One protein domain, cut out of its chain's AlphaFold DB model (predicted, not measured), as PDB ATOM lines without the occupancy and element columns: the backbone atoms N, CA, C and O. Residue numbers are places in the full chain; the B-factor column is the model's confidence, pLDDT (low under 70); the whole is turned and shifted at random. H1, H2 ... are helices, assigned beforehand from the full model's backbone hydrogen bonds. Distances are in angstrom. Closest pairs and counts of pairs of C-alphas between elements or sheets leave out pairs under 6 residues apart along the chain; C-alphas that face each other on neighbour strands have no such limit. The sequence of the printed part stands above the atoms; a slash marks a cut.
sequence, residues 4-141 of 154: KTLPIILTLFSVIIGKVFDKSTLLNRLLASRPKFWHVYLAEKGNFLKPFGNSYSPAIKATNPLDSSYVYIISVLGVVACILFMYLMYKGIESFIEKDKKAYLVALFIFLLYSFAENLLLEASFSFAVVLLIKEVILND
ATOM      1  N   LYS A   4      97.187 113.628  86.771       87.69
ATOM      2  CA  LYS A   4      97.728 112.990  87.984       87.69
ATOM      3  C   LYS A   4      98.085 113.987  89.087       87.69
ATOM      4  O   LYS A   4      98.084 113.627  90.257       87.69
ATOM      5  N   THR A   5      98.346 115.243  88.729       90.75
ATOM      6  CA  THR A   5      98.636 116.328  89.680       90.75
ATOM      7  C   THR A   5      97.388 117.065  90.158       90.75
ATOM      8  O   THR A   5      97.478 117.870  91.081       90.75
ATOM      9  N   LEU A   6      96.221 116.799  89.566       91.31
ATOM     10  CA  LEU A   6      94.980 117.498  89.891       91.31
ATOM     11  C   LEU A   6      94.617 117.479  91.391       91.31
ATOM     12  O   LEU A   6      94.298 118.549  91.903       91.31
ATOM     13  N   PRO A   7      94.700 116.353  92.130       91.25
ATOM     14  CA  PRO A   7      94.369 116.340  93.560       91.25
ATOM     15  C   PRO A   7      95.243 117.298  94.382       91.25
ATOM     16  O   PRO A   7      94.759 117.971  95.293       91.25
ATOM     17  N   ILE A   8      96.524 117.403  94.015       93.81
ATOM     18  CA  ILE A   8      97.493 118.301  94.654       93.81
ATOM     19  C   ILE A   8      97.115 119.752  94.358       93.81
ATOM     20  O   ILE A   8      97.053 120.574  95.269       93.81
ATOM     21  N   ILE A   9      96.812 120.055  93.093       94.06
ATOM     22  CA  ILE A   9      96.386 121.389  92.657       94.06
ATOM     23  C   ILE A   9      95.118 121.806  93.409       94.06
ATOM     24  O   ILE A   9      95.102 122.876  94.010       94.06
ATOM     25  N   LEU A  10      94.092 120.952  93.443       94.12
ATOM     26  CA  LEU A  10      92.840 121.226  94.156       94.12
ATOM     27  C   LEU A  10      93.081 121.482  95.646       94.12
ATOM     28  O   LEU A  10      92.539 122.437  96.191       94.12
ATOM     29  N   THR A  11      93.967 120.708  96.274       95.06
ATOM     30  CA  THR A  11      94.334 120.917  97.680       95.06
ATOM     31  C   THR A  11      94.981 122.276  97.911       95.06
ATOM     32  O   THR A  11      94.576 123.005  98.816       95.06
ATOM     33  N   LEU A  12      95.957 122.650  97.077       95.38
ATOM     34  CA  LEU A  12      96.606 123.957  97.163       95.38
ATOM     35  C   LEU A  12      95.595 125.089  96.961       95.38
ATOM     36  O   LEU A  12      95.582 126.035  97.743       95.38
ATOM     37  N   PHE A  13      94.712 124.971  95.967       95.12
ATOM     38  CA  PHE A  13      93.654 125.950  95.728       95.12
ATOM     39  C   PHE A  13      92.706 126.079  96.922       95.12
ATOM     40  O   PHE A  13      92.444 127.200  97.355       95.12
ATOM     41  N   SER A  14      92.233 124.972  97.500       94.88
ATOM     42  CA  SER A  14      91.374 124.994  98.691       94.88
ATOM     43  C   SER A  14      92.054 125.689  99.873       94.88
ATOM     44  O   SER A  14      91.437 126.523 100.538       94.88
ATOM     45  N   VAL A  15      93.339 125.403 100.108       95.75
ATOM     46  CA  VAL A  15      94.120 126.040 101.179       95.75
ATOM     47  C   VAL A  15      94.307 127.534 100.918       95.75
ATOM     48  O   VAL A  15      94.086 128.334 101.824       95.75
ATOM     49  N   ILE A  16      94.668 127.933  99.695       96.19
ATOM     50  CA  ILE A  16      94.847 129.345  99.323       96.19
ATOM     51  C   ILE A  16      93.534 130.113  99.491       96.19
ATOM     52  O   ILE A  16      93.522 131.173 100.116       96.19
ATOM     53  N   ILE A  17      92.425 129.567  98.988       95.56
ATOM     54  CA  ILE A  17      91.098 130.181  99.103       95.56
ATOM     55  C   ILE A  17      90.717 130.363 100.573       95.56
ATOM     56  O   ILE A  17      90.335 131.463 100.965       95.56
ATOM     57  N   GLY A  18      90.879 129.328 101.402       94.19
ATOM     58  CA  GLY A  18      90.562 129.414 102.828       94.19
ATOM     59  C   GLY A  18      91.513 130.310 103.633       94.19
ATOM     60  O   GLY A  18      91.107 130.899 104.627       94.19
ATOM     61  N   LYS A  19      92.783 130.450 103.235       95.00
ATOM     62  CA  LYS A  19      93.763 131.264 103.978       95.00
ATOM     63  C   LYS A  19      93.770 132.735 103.594       95.00
ATOM     64  O   LYS A  19      93.978 133.561 104.474       95.00
ATOM     65  N   VAL A  20      93.629 133.040 102.308       96.19
ATOM     66  CA  VAL A  20      93.870 134.383 101.757       96.19
ATOM     67  C   VAL A  20      92.565 135.099 101.422       96.19
ATOM     68  O   VAL A  20      92.489 136.321 101.513       96.19
ATOM     69  N   PHE A  21      91.532 134.353 101.032       95.44
ATOM     70  CA  PHE A  21      90.299 134.914 100.484       95.44
ATOM     71  C   PHE A  21      89.091 134.765 101.419       95.44
ATOM     72  O   PHE A  21      87.949 134.909 100.978       95.44
ATOM     73  N   ASP A  22      89.321 134.538 102.712       94.31
ATOM     74  CA  ASP A  22      88.277 134.369 103.728       94.31
ATOM     75  C   ASP A  22      87.355 135.593 103.847       94.31
ATOM     76  O   ASP A  22      86.160 135.444 104.090       94.31
ATOM     77  N   LYS A  23      87.879 136.800 103.586       94.69
ATOM     78  CA  LYS A  23      87.124 138.069 103.619       94.69
ATOM     79  C   LYS A  23      86.554 138.499 102.266       94.69
ATOM     80  O   LYS A  23      85.916 139.544 102.178       94.69
ATOM     81  N   SER A  24      86.777 137.735 101.195       96.19
ATOM     82  CA  SER A  24      86.313 138.112  99.854       96.19
ATOM     83  C   SER A  24      84.799 137.944  99.730       96.19
ATOM     84  O   SER A  24      84.292 136.821  99.733       96.19
ATOM     85  N   THR A  25      84.057 139.043  99.580       95.00
ATOM     86  CA  THR A  25      82.591 139.006  99.423       95.00
ATOM     87  C   THR A  25      82.165 138.194  98.201       95.00
ATOM     88  O   THR A  25      81.217 137.416  98.272       95.00
ATOM     89  N   LEU A  26      82.889 138.329  97.083       95.88
ATOM     90  CA  LEU A  26      82.594 137.601  95.849       95.88
ATOM     91  C   LEU A  26      82.762 136.090  96.042       95.88
ATOM     92  O   LEU A  26      81.851 135.328  95.729       95.88
ATOM     93  N   LEU A  27      83.904 135.653  96.582       92.69
ATOM     94  CA  LEU A  27      84.183 134.226  96.755       92.69
ATOM     95  C   LEU A  27      83.307 133.599  97.832       92.69
ATOM     96  O   LEU A  27      82.829 132.485  97.641       92.69
ATOM     97  N   ASN A  28      83.019 134.314  98.921       93.25
ATOM     98  CA  ASN A  28      82.054 133.837  99.905       93.25
ATOM     99  C   ASN A  28      80.640 133.751  99.323       93.25
ATOM    100  O   ASN A  28      79.914 132.824  99.654       93.25
ATOM    101  N   ARG A  29      80.235 134.634  98.407       94.12
ATOM    102  CA  ARG A  29      78.946 134.476  97.722       94.12
ATOM    103  C   ARG A  29      78.940 133.266  96.783       94.12
ATOM    104  O   ARG A  29      77.992 132.491  96.816       94.12
ATOM    105  N   LEU A  30      79.991 133.088  95.978       93.19
ATOM    106  CA  LEU A  30      80.090 131.989  95.006       93.19
ATOM    107  C   LEU A  30      80.203 130.614  95.674       93.19
ATOM    108  O   LEU A  30      79.616 129.648  95.203       93.19
ATOM    109  N   LEU A  31      80.948 130.526  96.776       91.94
ATOM    110  CA  LEU A  31      81.229 129.274  97.479       91.94
ATOM    111  C   LEU A  31      80.366 129.086  98.733       91.94
ATOM    112  O   LEU A  31      80.670 128.221  99.551       91.94
ATOM    113  N   ALA A  32      79.294 129.867  98.888       92.69
ATOM    114  CA  ALA A  32      78.363 129.801 100.019       92.69
ATOM    115  C   ALA A  32      79.054 129.892 101.398       92.69
ATOM    116  O   ALA A  32      78.844 129.079 102.288       92.69
ATOM    117  N   SER A  33      79.907 130.900 101.571       94.06
ATOM    118  CA  SER A  33      80.681 131.222 102.781       94.06
ATOM    119  C   SER A  33      81.725 130.186 103.207       94.06
ATOM    120  O   SER A  33      82.401 130.377 104.217       94.06
ATOM    121  N   ARG A  34      81.936 129.126 102.417       93.69
ATOM    122  CA  ARG A  34      82.964 128.108 102.676       93.69
ATOM    123  C   ARG A  34      84.373 128.680 102.905       93.69
ATOM    124  O   ARG A  34      85.001 128.224 103.856       93.69
ATOM    125  N   PRO A  35      84.880 129.679 102.149       95.81
ATOM    126  CA  PRO A  35      86.207 130.250 102.401       95.81
ATOM    127  C   PRO A  35      86.366 130.765 103.834       95.81
ATOM    128  O   PRO A  35      87.361 130.453 104.487       95.81
ATOM    129  N   LYS A  36      85.354 131.476 104.348       95.69
ATOM    130  CA  LYS A  36      85.310 131.930 105.741       95.69
ATOM    131  C   LYS A  36      85.363 130.759 106.722       95.69
ATOM    132  O   LYS A  36      86.128 130.805 107.678       95.69
ATOM    133  N   PHE A  37      84.590 129.698 106.495       95.56
ATOM    134  CA  PHE A  37      84.605 128.536 107.389       95.56
ATOM    135  C   PHE A  37      85.943 127.796 107.351       95.56
ATOM    136  O   PHE A  37      86.494 127.471 108.398       95.56
ATOM    137  N   TRP A  38      86.519 127.585 106.166       96.19
ATOM    138  CA  TRP A  38      87.826 126.944 106.005       96.19
ATOM    139  C   TRP A  38      88.935 127.716 106.725       96.19
ATOM    140  O   TRP A  38      89.819 127.095 107.318       96.19
ATOM    141  N   HIS A  39      88.865 129.050 106.735       96.94
ATOM    142  CA  HIS A  39      89.805 129.907 107.458       96.94
ATOM    143  C   HIS A  39      89.887 129.578 108.952       96.94
ATOM    144  O   HIS A  39      90.984 129.507 109.513       96.94
ATOM    145  N   VAL A  40      88.743 129.298 109.584       96.62
ATOM    146  CA  VAL A  40      88.677 128.941 111.008       96.62
ATOM    147  C   VAL A  40      89.537 127.712 111.300       96.62
ATOM    148  O   VAL A  40      90.303 127.695 112.265       96.62
ATOM    149  N   TYR A  41      89.473 126.700 110.431       96.12
ATOM    150  CA  TYR A  41      90.255 125.473 110.570       96.12
ATOM    151  C   TYR A  41      91.729 125.674 110.224       96.12
ATOM    152  O   TYR A  41      92.603 125.203 110.956       96.12
ATOM    153  N   LEU A  42      92.007 126.380 109.128       96.12
ATOM    154  CA  LEU A  42      93.355 126.543 108.589       96.12
ATOM    155  C   LEU A  42      94.207 127.561 109.367       96.12
ATOM    156  O   LEU A  42      95.436 127.511 109.274       96.12
ATOM    157  N   ALA A  43      93.595 128.520 110.069       94.31
ATOM    158  CA  ALA A  43      94.308 129.659 110.651       94.31
ATOM    159  C   ALA A  43      93.855 130.076 112.055       94.31
ATOM    160  O   ALA A  43      94.713 130.287 112.905       94.31
ATOM    161  N   GLU A  44      92.552 130.245 112.307       93.62
ATOM    162  CA  GLU A  44      92.110 130.875 113.564       93.62
ATOM    163  C   GLU A  44      92.160 129.929 114.764       93.62
ATOM    164  O   GLU A  44      92.549 130.318 115.864       93.62
ATOM    165  N   LYS A  45      91.698 128.690 114.572       92.56
ATOM    166  CA  LYS A  45      91.546 127.687 115.638       92.56
ATOM    167  C   LYS A  45      92.465 126.489 115.467       92.56
ATOM    168  O   LYS A  45      92.535 125.646 116.357       92.56
ATOM    169  N   GLY A  46      93.159 126.397 114.339       90.50
ATOM    170  CA  GLY A  46      94.059 125.297 114.034       90.50
ATOM    171  C   GLY A  46      95.317 125.759 113.321       90.50
ATOM    172  O   GLY A  46      95.474 126.918 112.949       90.50
ATOM    173  N   ASN A  47      96.224 124.808 113.128       92.19
ATOM    174  CA  ASN A  47      97.423 124.987 112.327       92.19
ATOM    175  C   ASN A  47      97.489 123.864 111.289       92.19
ATOM    176  O   ASN A  47      97.777 122.716 111.632       92.19
ATOM    177  N   PHE A  48      97.230 124.199 110.026       91.94
ATOM    178  CA  PHE A  48      97.212 123.236 108.920       91.94
ATOM    179  C   PHE A  48      98.584 122.611 108.612       91.94
ATOM    180  O   PHE A  48      98.658 121.627 107.888       91.94
ATOM    181  N   LEU A  49      99.672 123.153 109.171       94.31
ATOM    182  CA  LEU A  49     101.019 122.595 109.037       94.31
ATOM    183  C   LEU A  49     101.335 121.531 110.096       94.31
ATOM    184  O   LEU A  49     102.434 120.977 110.097       94.31
ATOM    185  N   LYS A  50     100.403 121.223 111.010       95.19
ATOM    186  CA  LYS A  50     100.622 120.142 111.976       95.19
ATOM    187  C   LYS A  50     100.760 118.792 111.258       95.19
ATOM    188  O   LYS A  50      99.882 118.435 110.469       95.19
ATOM    189  N   PRO A  51     101.789 117.989 111.591       94.50
ATOM    190  CA  PRO A  51     101.984 116.675 110.979       94.50
ATOM    191  C   PRO A  51     100.770 115.750 111.120       94.50
ATOM    192  O   PRO A  51     100.378 115.119 110.141       94.50
ATOM    193  N   PHE A  52     100.150 115.740 112.306       95.38
ATOM    194  CA  PHE A  52      99.032 114.862 112.679       95.38
ATOM    195  C   PHE A  52      97.723 115.627 112.938       95.38
ATOM    196  O   PHE A  52      96.893 115.211 113.742       95.38
ATOM    197  N   GLY A  53      97.564 116.778 112.280       94.38
ATOM    198  CA  GLY A  53      96.311 117.522 112.262       94.38
ATOM    199  C   GLY A  53      95.958 118.188 113.589       94.38
ATOM    200  O   GLY A  53      96.802 118.395 114.467       94.38
ATOM    201  N   ASN A  54      94.699 118.602 113.707       95.12
ATOM    202  CA  ASN A  54      94.177 119.343 114.847       95.12
ATOM    203  C   ASN A  54      92.881 118.710 115.356       95.12
ATOM    204  O   ASN A  54      92.039 118.245 114.588       95.12
ATOM    205  N   SER A  55      92.685 118.779 116.670       93.06
ATOM    206  CA  SER A  55      91.419 118.434 117.307       93.06
ATOM    207  C   SER A  55      90.586 119.699 117.492       93.06
ATOM    208  O   SER A  55      90.984 120.610 118.213       93.06
ATOM    209  N   TYR A  56      89.425 119.751 116.843       92.62
ATOM    210  CA  TYR A  56      88.478 120.863 116.965       92.62
ATOM    211  C   TYR A  56      87.308 120.464 117.864       92.62
ATOM    212  O   TYR A  56      86.800 119.343 117.756       92.62
ATOM    213  N   SER A  57      86.864 121.384 118.725       93.19
ATOM    214  CA  SER A  57      85.722 121.138 119.608       93.19
ATOM    215  C   SER A  57      84.420 120.968 118.810       93.19
ATOM    216  O   SER A  57      84.289 121.524 117.713       93.19
ATOM    217  N   PRO A  58      83.419 120.251 119.357       92.00
ATOM    218  CA  PRO A  58      82.118 120.099 118.702       92.00
ATOM    219  C   PRO A  58      81.445 121.436 118.367       92.00
ATOM    220  O   PRO A  58      80.843 121.567 117.309       92.00
ATOM    221  N   ALA A  59      81.617 122.451 119.219       93.38
ATOM    222  CA  ALA A  59      81.077 123.792 118.994       93.38
ATOM    223  C   ALA A  59      81.658 124.467 117.737       93.38
ATOM    224  O   ALA A  59      80.913 125.072 116.967       93.38
ATOM    225  N   ILE A  60      82.970 124.332 117.493       93.19
ATOM    226  CA  ILE A  60      83.606 124.856 116.271       93.19
ATOM    227  C   ILE A  60      83.037 124.142 115.044       93.19
ATOM    228  O   ILE A  60      82.678 124.803 114.072       93.19
ATOM    229  N   LYS A  61      82.900 122.813 115.119       91.06
ATOM    230  CA  LYS A  61      82.371 121.987 114.025       91.06
ATOM    231  C   LYS A  61      80.915 122.301 113.690       91.06
ATOM    232  O   LYS A  61      80.567 122.364 112.520       91.06
ATOM    233  N   ALA A  62      80.085 122.544 114.703       90.12
ATOM    234  CA  ALA A  62      78.676 122.880 114.515       90.12
ATOM    235  C   ALA A  62      78.465 124.276 113.906       90.12
ATOM    236  O   ALA A  62      77.494 124.496 113.192       90.12
ATOM    237  N   THR A  63      79.362 125.225 114.190       92.88
ATOM    238  CA  THR A  63      79.232 126.623 113.737       92.88
ATOM    239  C   THR A  63      79.966 126.919 112.432       92.88
ATOM    240  O   THR A  63      79.668 127.917 111.782       92.88
ATOM    241  N   ASN A  64      80.913 126.064 112.039       93.56
ATOM    242  CA  ASN A  64      81.731 126.233 110.842       93.56
ATOM    243  C   ASN A  64      81.746 124.917 110.056       93.56
ATOM    244  O   ASN A  64      82.602 124.070 110.324       93.56
ATOM    245  N   PRO A  65      80.826 124.720 109.102       90.69
ATOM    246  CA  PRO A  65      80.825 123.538 108.248       90.69
ATOM    247  C   PRO A  65      82.168 123.378 107.527       90.69
ATOM    248  O   PRO A  65      82.693 124.325 106.932       90.69
ATOM    249  N   LEU A  66      82.759 122.186 107.621       89.19
ATOM    250  CA  LEU A  66      84.029 121.856 106.978       89.19
ATOM    251  C   LEU A  66      83.770 120.888 105.842       89.19
ATOM    252  O   LEU A  66      84.117 119.721 105.947       89.19
ATOM    253  N   ASP A  67      83.168 121.386 104.774       85.88
ATOM    254  CA  ASP A  67      82.670 120.531 103.697       85.88
ATOM    255  C   ASP A  67      83.716 120.293 102.606       85.88
ATOM    256  O   ASP A  67      83.397 119.758 101.568       85.88
ATOM    257  N   SER A  68      84.976 120.695 102.776       92.62
ATOM    258  CA  SER A  68      86.009 120.412 101.772       92.62
ATOM    259  C   SER A  68      86.864 119.241 102.208       92.62
ATOM    260  O   SER A  68      87.623 119.372 103.173       92.62
ATOM    261  N   SER A  69      86.834 118.149 101.439       92.94
ATOM    262  CA  SER A  69      87.678 116.976 101.701       92.94
ATOM    263  C   SER A  69      89.154 117.371 101.827       92.94
ATOM    264  O   SER A  69      89.862 116.890 102.706       92.94
ATOM    265  N   TYR A  70      89.625 118.294 100.985       94.31
ATOM    266  CA  TYR A  70      91.019 118.738 100.981       94.31
ATOM    267  C   TYR A  70      91.399 119.509 102.245       94.31
ATOM    268  O   TYR A  70      92.424 119.222 102.868       94.31
ATOM    269  N   VAL A  71      90.556 120.468 102.648       95.62
ATOM    270  CA  VAL A  71      90.770 121.245 103.876       95.62
ATOM    271  C   VAL A  71      90.639 120.343 105.100       95.62
ATOM    272  O   VAL A  71      91.424 120.480 106.038       95.62
ATOM    273  N   TYR A  72      89.708 119.390 105.079       94.62
ATOM    274  CA  TYR A  72      89.550 118.400 106.132       94.62
ATOM    275  C   TYR A  72      90.815 117.564 106.296       94.62
ATOM    276  O   TYR A  72      91.364 117.505 107.397       94.62
ATOM    277  N   ILE A  73      91.307 116.946 105.217       94.38
ATOM    278  CA  ILE A  73      92.494 116.086 105.261       94.38
ATOM    279  C   ILE A  73      93.668 116.851 105.877       94.38
ATOM    280  O   ILE A  73      94.259 116.386 106.846       94.38
ATOM    281  N   ILE A  74      93.977 118.051 105.382       95.81
ATOM    282  CA  ILE A  74      95.146 118.789 105.871       95.81
ATOM    283  C   ILE A  74      94.960 119.355 107.288       95.81
ATOM    284  O   ILE A  74      95.904 119.356 108.074       95.81
ATOM    285  N   SER A  75      93.754 119.804 107.651       95.12
ATOM    286  CA  SER A  75      93.519 120.494 108.929       95.12
ATOM    287  C   SER A  75      93.223 119.531 110.077       95.12
ATOM    288  O   SER A  75      93.688 119.749 111.196       95.12
ATOM    289  N   VAL A  76      92.457 118.471 109.809       94.25
ATOM    290  CA  VAL A  76      91.992 117.500 110.809       94.25
ATOM    291  C   VAL A  76      92.919 116.291 110.880       94.25
ATOM    292  O   VAL A  76      93.274 115.889 111.983       94.25
ATOM    293  N   LEU A  77      93.346 115.736 109.739       94.12
ATOM    294  CA  LEU A  77      94.222 114.550 109.707       94.12
ATOM    295  C   LEU A  77      95.712 114.921 109.690       94.12
ATOM    296  O   LEU A  77      96.539 114.194 110.237       94.12
ATOM    297  N   GLY A  78      96.053 116.068 109.101       95.94
ATOM    298  CA  GLY A  78      97.398 116.636 109.109       95.94
ATOM    299  C   GLY A  78      98.173 116.483 107.810       95.94
ATOM    300  O   GLY A  78      97.750 115.834 106.851       95.94
ATOM    301  N   VAL A  79      99.361 117.087 107.799       95.94
ATOM    302  CA  VAL A  79     100.256 117.111 106.634       95.94
ATOM    303  C   VAL A  79     100.683 115.704 106.217       95.94
ATOM    304  O   VAL A  79     100.716 115.415 105.024       95.94
ATOM    305  N   VAL A  80     100.962 114.809 107.171       95.00
ATOM    306  CA  VAL A  80     101.399 113.437 106.860       95.00
ATOM    307  C   VAL A  80     100.291 112.676 106.135       95.00
ATOM    308  O   VAL A  80     100.532 112.096 105.077       95.00
ATOM    309  N   ALA A  81      99.064 112.732 106.658       93.06
ATOM    310  CA  ALA A  81      97.905 112.116 106.022       93.06
ATOM    311  C   ALA A  81      97.639 112.717 104.634       93.06
ATOM    312  O   ALA A  81      97.380 111.980 103.685       93.06
ATOM    313  N   CYS A  82      97.771 114.039 104.498       94.44
ATOM    314  CA  CYS A  82      97.635 114.729 103.220       94.44
ATOM    315  C   CYS A  82      98.645 114.226 102.182       94.44
ATOM    316  O   CYS A  82      98.249 113.837 101.087       94.44
ATOM    317  N   ILE A  83      99.932 114.150 102.533       95.00
ATOM    318  CA  ILE A  83     100.984 113.658 101.631       95.00
ATOM    319  C   ILE A  83     100.705 112.216 101.198       95.00
ATOM    320  O   ILE A  83     100.760 111.916 100.005       95.00
ATOM    321  N   LEU A  84     100.371 111.333 102.145       91.88
ATOM    322  CA  LEU A  84     100.053 109.935 101.845       91.88
ATOM    323  C   LEU A  84      98.839 109.822 100.920       91.88
ATOM    324  O   LEU A  84      98.878 109.083  99.937       91.88
ATOM    325  N   PHE A  85      97.786 110.594 101.190       90.62
ATOM    326  CA  PHE A  85      96.594 110.618 100.355       90.62
ATOM    327  C   PHE A  85      96.913 111.116  98.939       90.62
ATOM    328  O   PHE A  85      96.561 110.458  97.964       90.62
ATOM    329  N   MET A  86      97.651 112.224  98.799       91.38
ATOM    330  CA  MET A  86      98.051 112.746  97.486       91.38
ATOM    331  C   MET A  86      98.933 111.762  96.716       91.38
ATOM    332  O   MET A  86      98.770 111.617  95.505       91.38
ATOM    333  N   TYR A  87      99.830 111.058  97.406       90.88
ATOM    334  CA  TYR A  87     100.656 110.015  96.806       90.88
ATOM    335  C   TYR A  87      99.810 108.853  96.267       90.88
ATOM    336  O   TYR A  87      99.991 108.445  95.118       90.88
ATOM    337  N   LEU A  88      98.853 108.354  97.058       89.25
ATOM    338  CA  LEU A  88      97.932 107.291  96.639       89.25
ATOM    339  C   LEU A  88      97.113 107.710  95.418       89.25
ATOM    340  O   LEU A  88      97.040 106.969  94.437       89.25
ATOM    341  N   MET A  89      96.553 108.921  95.451       89.12
ATOM    342  CA  MET A  89      95.800 109.481  94.333       89.12
ATOM    343  C   MET A  89      96.662 109.580  93.074       89.12
ATOM    344  O   MET A  89      96.256 109.125  92.007       89.12
ATOM    345  N   TYR A  90      97.873 110.125  93.196       91.12
ATOM    346  CA  TYR A  90      98.805 110.261  92.084       91.12
ATOM    347  C   TYR A  90      99.134 108.900  91.460       91.12
ATOM    348  O   TYR A  90      99.038 108.742  90.242       91.12
ATOM    349  N   LYS A  91      99.475 107.906  92.291       89.56
ATOM    350  CA  LYS A  91      99.843 106.563  91.832       89.56
ATOM    351  C   LYS A  91      98.690 105.807  91.194       89.56
ATOM    352  O   LYS A  91      98.876 105.180  90.153       89.56
ATOM    353  N   GLY A  92      97.503 105.862  91.781       87.94
ATOM    354  CA  GLY A  92      96.371 105.157  91.202       87.94
ATOM    355  C   GLY A  92      95.851 105.830  89.920       87.94
ATOM    356  O   GLY A  92      95.513 105.123  88.972       87.94
ATOM    357  N   ILE A  93      95.887 107.170  89.817       90.56
ATOM    358  CA  ILE A  93      95.588 107.879  88.555       90.56
ATOM    359  C   ILE A  93      96.600 107.496  87.472       90.56
ATOM    360  O   ILE A  93      96.206 107.227  86.340       90.56
ATOM    361  N   GLU A  94      97.893 107.455  87.810       91.00
ATOM    362  CA  GLU A  94      98.959 107.011  86.903       91.00
ATOM    363  C   GLU A  94      98.663 105.610  86.356       91.00
ATOM    364  O   GLU A  94      98.605 105.438  85.139       91.00
ATOM    365  N   SER A  95      98.319 104.651  87.220       89.50
ATOM    366  CA  SER A  95      97.951 103.312  86.756       89.50
ATOM    367  C   SER A  95      96.697 103.287  85.881       89.50
ATOM    368  O   SER A  95      96.639 102.489  84.944       89.50
ATOM    369  N   PHE A  96      95.663 104.070  86.195       89.69
ATOM    370  CA  PHE A  96      94.457 104.089  85.367       89.69
ATOM    371  C   PHE A  96      94.728 104.672  83.978       89.69
ATOM    372  O   PHE A  96      94.135 104.205  83.008       89.69
ATOM    373  N   ILE A  97      95.641 105.640  83.867       90.62
ATOM    374  CA  ILE A  97      96.097 106.173  82.578       90.62
ATOM    375  C   ILE A  97      96.877 105.104  81.805       90.62
ATOM    376  O   ILE A  97      96.566 104.854  80.645       90.62
ATOM    377  N   GLU A  98      97.849 104.447  82.441       91.00
ATOM    378  CA  GLU A  98      98.696 103.433  81.791       91.00
ATOM    379  C   GLU A  98      97.900 102.228  81.270       91.00
ATOM    380  O   GLU A  98      98.248 101.653  80.243       91.00
ATOM    381  N   LYS A  99      96.809 101.858  81.953       90.00
ATOM    382  CA  LYS A  99      95.938 100.728  81.585       90.00
ATOM    383  C   LYS A  99      94.709 101.123  80.759       90.00
ATOM    384  O   LYS A  99      93.783 100.325  80.643       90.00
ATOM    385  N   ASP A 100      94.664 102.354  80.257       90.06
ATOM    386  CA  ASP A 100      93.558 102.913  79.466       90.06
ATOM    387  C   ASP A 100      92.161 102.783  80.120       90.06
ATOM    388  O   ASP A 100      91.126 102.621  79.473       90.06
ATOM    389  N   LYS A 101      92.105 102.887  81.451       88.75
ATOM    390  CA  LYS A 101      90.891 102.750  82.272       88.75
ATOM    391  C   LYS A 101      90.057 104.044  82.293       88.75
ATOM    392  O   LYS A 101      89.764 104.603  83.352       88.75
ATOM    393  N   LYS A 102      89.643 104.529  81.117       89.25
ATOM    394  CA  LYS A 102      88.999 105.850  80.930       89.25
ATOM    395  C   LYS A 102      87.742 106.067  81.775       89.25
ATOM    396  O   LYS A 102      87.594 107.131  82.368       89.25
ATOM    397  N   ALA A 103      86.864 105.069  81.881       88.00
ATOM    398  CA  ALA A 103      85.635 105.186  82.672       88.00
ATOM    399  C   ALA A 103      85.925 105.460  84.160       88.00
ATOM    400  O   ALA A 103      85.294 106.319  84.775       88.00
ATOM    401  N   TYR A 104      86.936 104.786  84.717       86.81
ATOM    402  CA  TYR A 104      87.365 104.989  86.099       86.81
ATOM    403  C   TYR A 104      88.003 106.365  86.306       86.81
ATOM    404  O   TYR A 104      87.754 106.998  87.328       86.81
ATOM    405  N   LEU A 105      88.770 106.856  85.327       88.25
ATOM    406  CA  LEU A 105      89.334 108.209  85.361       88.25
ATOM    407  C   LEU A 105      88.252 109.289  85.367       88.25
ATOM    408  O   LEU A 105      88.348 110.230  86.150       88.25
ATOM    409  N   VAL A 106      87.221 109.153  84.526       88.69
ATOM    410  CA  VAL A 106      86.104 110.108  84.472       88.69
ATOM    411  C   VAL A 106      85.344 110.120  85.793       88.69
ATOM    412  O   VAL A 106      85.133 111.191  86.359       88.69
ATOM    413  N   ALA A 107      84.989 108.943  86.317       86.62
ATOM    414  CA  ALA A 107      84.323 108.843  87.610       86.62
ATOM    415  C   ALA A 107      85.165 109.512  88.704       86.62
ATOM    416  O   ALA A 107      84.693 110.421  89.382       86.62
ATOM    417  N   LEU A 108      86.442 109.140  88.816       87.69
ATOM    418  CA  LEU A 108      87.361 109.706  89.798       87.69
ATOM    419  C   LEU A 108      87.483 111.232  89.692       87.69
ATOM    420  O   LEU A 108      87.523 111.918  90.710       87.69
ATOM    421  N   PHE A 109      87.532 111.766  88.473       87.94
ATOM    422  CA  PHE A 109      87.613 113.202  88.232       87.94
ATOM    423  C   PHE A 109      86.374 113.945  88.744       87.94
ATOM    424  O   PHE A 109      86.517 114.986  89.385       87.94
ATOM    425  N   ILE A 110      85.175 113.389  88.534       87.75
ATOM    426  CA  ILE A 110      83.926 113.946  89.072       87.75
ATOM    427  C   ILE A 110      83.995 114.002  90.601       87.75
ATOM    428  O   ILE A 110      83.745 115.058  91.179       87.75
ATOM    429  N   PHE A 111      84.408 112.908  91.253       87.81
ATOM    430  CA  PHE A 111      84.547 112.890  92.712       87.81
ATOM    431  C   PHE A 111      85.574 113.902  93.203       87.81
ATOM    432  O   PHE A 111      85.299 114.609  94.164       87.81
ATOM    433  N   LEU A 112      86.728 114.014  92.545       89.38
ATOM    434  CA  LEU A 112      87.754 114.986  92.919       89.38
ATOM    435  C   LEU A 112      87.234 116.423  92.852       89.38
ATOM    436  O   LEU A 112      87.343 117.159  93.829       89.38
ATOM    437  N   LEU A 113      86.617 116.815  91.739       89.56
ATOM    438  CA  LEU A 113      86.069 118.163  91.614       89.56
ATOM    439  C   LEU A 113      84.974 118.433  92.641       89.56
ATOM    440  O   LEU A 113      84.976 119.478  93.286       89.56
ATOM    441  N   TYR A 114      84.055 117.488  92.817       88.44
ATOM    442  CA  TYR A 114      82.934 117.667  93.730       88.44
ATOM    443  C   TYR A 114      83.400 117.707  95.198       88.44
ATOM    444  O   TYR A 114      82.885 118.474  96.007       88.44
ATOM    445  N   SER A 115      84.496 117.011  95.513       89.25
ATOM    446  CA  SER A 115      85.128 117.010  96.840       89.25
ATOM    447  C   SER A 115      85.841 118.313  97.219       89.25
ATOM    448  O   SER A 115      86.330 118.469  98.340       89.25
ATOM    449  N   PHE A 116      85.901 119.274  96.295       88.00
ATOM    450  CA  PHE A 116      86.291 120.640  96.614       88.00
ATOM    451  C   PHE A 116      85.292 121.297  97.576       88.00
ATOM    452  O   PHE A 116      85.706 122.023  98.481       88.00
ATOM    453  N   ALA A 117      84.001 121.021  97.378       84.69
ATOM    454  CA  ALA A 117      82.897 121.611  98.126       84.69
ATOM    455  C   ALA A 117      82.154 120.613  99.028       84.69
ATOM    456  O   ALA A 117      81.318 121.075  99.805       84.69
ATOM    457  N   GLU A 118      82.468 119.314  98.917       83.69
ATOM    458  CA  GLU A 118      81.902 118.222  99.726       83.69
ATOM    459  C   GLU A 118      82.976 117.276 100.335       83.69
ATOM    460  O   GLU A 118      84.108 117.153  99.848       83.69
ATOM    461  N   ASN A 119      82.628 116.542 101.399       82.19
ATOM    462  CA  ASN A 119      83.534 115.614 102.110       82.19
ATOM    463  C   ASN A 119      83.581 114.183 101.532       82.19
ATOM    464  O   ASN A 119      83.899 113.209 102.219       82.19
ATOM    465  N   LEU A 120      83.295 114.037 100.243       79.88
ATOM    466  CA  LEU A 120      83.027 112.742  99.612       79.88
ATOM    467  C   LEU A 120      84.234 111.808  99.510       79.88
ATOM    468  O   LEU A 120      84.049 110.598  99.399       79.88
ATOM    469  N   LEU A 121      85.467 112.330  99.559       76.00
ATOM    470  CA  LEU A 121      86.658 111.468  99.584       76.00
ATOM    471  C   LEU A 121      86.790 110.705 100.904       76.00
ATOM    472  O   LEU A 121      87.465 109.679 100.942       76.00
ATOM    473  N   LEU A 122      86.190 111.224 101.977       70.88
ATOM    474  CA  LEU A 122      86.335 110.705 103.334       70.88
ATOM    475  C   LEU A 122      85.078 110.005 103.842       70.88
ATOM    476  O   LEU A 122      85.173 109.148 104.719       70.88
ATOM    477  N   GLU A 123      83.909 110.339 103.301       68.31
ATOM    478  CA  GLU A 123      82.694 109.598 103.605       68.31
ATOM    479  C   GLU A 123      82.782 108.183 103.027       68.31
ATOM    480  O   GLU A 123      82.813 107.977 101.812       68.31
ATOM    481  N   ALA A 124      82.817 107.188 103.918       53.66
ATOM    482  CA  ALA A 124      83.011 105.782 103.569       53.66
ATOM    483  C   ALA A 124      82.016 105.292 102.499       53.66
ATOM    484  O   ALA A 124      82.399 104.533 101.611       53.66
ATOM    485  N   SER A 125      80.779 105.797 102.543       51.34
ATOM    486  CA  SER A 125      79.692 105.505 101.602       51.34
ATOM    487  C   SER A 125      79.962 105.997 100.173       51.34
ATOM    488  O   SER A 125      79.491 105.385  99.217       51.34
ATOM    489  N   PHE A 126      80.725 107.084 100.016       55.56
ATOM    490  CA  PHE A 126      80.996 107.737  98.729       55.56
ATOM    491  C   PHE A 126      82.441 107.565  98.249       55.56
ATOM    492  O   PHE A 126      82.738 107.803  97.077       55.56
ATOM    493  N   SER A 127      83.331 107.053  99.102       64.31
ATOM    494  CA  SER A 127      84.751 106.858  98.794       64.31
ATOM    495  C   SER A 127      85.055 105.709  97.816       64.31
ATOM    496  O   SER A 127      86.213 105.313  97.688       64.31
ATOM    497  N   PHE A 128      84.073 105.161  97.084       69.00
ATOM    498  CA  PHE A 128      84.297 104.022  96.176       69.00
ATOM    499  C   PHE A 128      85.449 104.285  95.190       69.00
ATOM    500  O   PHE A 128      86.215 103.379  94.868       69.00
ATOM    501  N   ALA A 129      85.613 105.539  94.758       67.44
ATOM    502  CA  ALA A 129      86.707 105.976  93.903       67.44
ATOM    503  C   ALA A 129      88.085 105.805  94.577       67.44
ATOM    504  O   ALA A 129      89.032 105.334  93.947       67.44
ATOM    505  N   VAL A 130      88.183 106.121  95.872       70.19
ATOM    506  CA  VAL A 130      89.381 105.911  96.699       70.19
ATOM    507  C   VAL A 130      89.620 104.417  96.925       70.19
ATOM    508  O   VAL A 130      90.745 103.954  96.772       70.19
ATOM    509  N   VAL A 131      88.575 103.631  97.200       77.00
ATOM    510  CA  VAL A 131      88.682 102.167  97.350       77.00
ATOM    511  C   VAL A 131      89.189 101.507  96.064       77.00
ATOM    512  O   VAL A 131      90.085 100.663  96.110       77.00
ATOM    513  N   LEU A 132      88.665 101.911  94.904       77.12
ATOM    514  CA  LEU A 132      89.130 101.424  93.605       77.12
ATOM    515  C   LEU A 132      90.582 101.812  93.330       77.12
ATOM    516  O   LEU A 132      91.334 100.986  92.817       77.12
ATOM    517  N   LEU A 133      90.990 103.030  93.693       78.25
ATOM    518  CA  LEU A 133      92.381 103.466  93.594       78.25
ATOM    519  C   LEU A 133      93.302 102.637  94.486       78.25
ATOM    520  O   LEU A 133      94.338 102.180  94.017       78.25
ATOM    521  N   ILE A 134      92.925 102.408  95.746       78.00
ATOM    522  CA  ILE A 134      93.699 101.584  96.683       78.00
ATOM    523  C   ILE A 134      93.846 100.168  96.126       78.00
ATOM    524  O   ILE A 134      94.958  99.650  96.055       78.00
ATOM    525  N   LYS A 135      92.745  99.563  95.663       82.06
ATOM    526  CA  LYS A 135      92.769  98.247  95.013       82.06
ATOM    527  C   LYS A 135      93.713  98.237  93.812       82.06
ATOM    528  O   LYS A 135      94.498  97.306  93.667       82.06
ATOM    529  N   GLU A 136      93.654  99.256  92.961       83.88
ATOM    530  CA  GLU A 136      94.525  99.351  91.790       83.88
ATOM    531  C   GLU A 136      96.000  99.482  92.184       83.88
ATOM    532  O   GLU A 136      96.851  98.827  91.589       83.88
ATOM    533  N   VAL A 137      96.314 100.296  93.193       80.69
ATOM    534  CA  VAL A 137      97.682 100.455  93.703       80.69
ATOM    535  C   VAL A 137      98.205  99.131  94.257       80.69
ATOM    536  O   VAL A 137      99.315  98.745  93.903       80.69
ATOM    537  N   ILE A 138      97.401  98.403  95.040       80.81
ATOM    538  CA  ILE A 138      97.760  97.076  95.570       80.81
ATOM    539  C   ILE A 138      98.035  96.091  94.429       80.81
ATOM    540  O   ILE A 138      99.076  95.444  94.419       80.81
ATOM    541  N   LEU A 139      97.149  96.011  93.430       79.69
ATOM    542  CA  LEU A 139      97.299  95.086  92.297       79.69
ATOM    543  C   LEU A 139      98.501  95.399  91.394       79.69
ATOM    544  O   LEU A 139      98.925  94.543  90.619       79.69
ATOM    545  N   ASN A 140      99.024  96.623  91.442       75.44
ATOM    546  CA  ASN A 140     100.217  97.017  90.696       75.44
ATOM    547  C   ASN A 140     101.505  96.944  91.508       75.44
ATOM    548  O   ASN A 140     102.583  97.107  90.925       75.44
ATOM    549  N   ASP A 141     101.430  96.723  92.822       70.12
ATOM    550  CA  ASP A 141     102.632  96.580  93.625       70.12
ATOM    551  C   ASP A 141     103.259  95.206  93.369       70.12
ATOM    552  O   ASP A 141     102.934  94.201  93.990       70.12
TER     553      ASP A 141
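This is residues 4 to 141 of the 154 residues of the protein "Membrane protein" of Clostridioides difficile (UniProt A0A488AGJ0). Three longer helices, H1, H6 and H7, run roughly along the long axis as a loose group; H3 and H5, side by side, cross H1, and H8 crosses H6 toward the other end. Small H2 and H4 sit at the far corners near H3. The printed part has 138 residues, with eight named helices, H1 to H8 in chain order, and no named strand: all helix. It is compact, with a radius of gyration of the C-alphas of 15.4 A and spans of 44 by 31 by 25 A.

Start at H1, residues 4 to 20; its residues 15 to 19 touch H3, residues 34 to 44, about perpendicular at 78 degrees, with C-alphas 18 and 35 closest at 4.5 A. H2, residues 25 to 30, touches H3 only at the corner, C-alphas 28 and 35 being closest at 6.0 A. H4, residues 58 to 63, and H3 are near each other, closest 8.4 A. H5, residues 69 to 77, touches H3 at a shallow tilt of 20 degrees, the same way, with C-alphas 42 and 75 closest at 6.1 A. Next find the hub, H6, residues 79 to 98, which forms a helical hairpin with H7, residues 102 to 114, where C-alphas 96 and 105 are closest at 6.6 A. H8, residues 128 to 140, touches H6, C-alphas 92 and 133 being closest at 4.9 A. Every O i to N i+4 pair is within hydrogen-bond range except in H1, 12 of 13, and H3, 5 of 7.

Find C-alpha 4 at (97.728, 112.990, 87.984); H1 runs 25.7 A from there. H6 spans 28.4 A, H7 18.4 A, and H8 18.2 A to C-alpha 140 at (100.217, 97.017, 90.696).

The C-alphas of Thr 25 and Asp 141, the two farthest apart, are 47.3 A apart. The printed part has no cut; the links H3 to H4 and H7 to H8 are long, 13 residues each. Look for pLDDT under 70 at residues 123 to 129, of which 128 and 129 belong to H8.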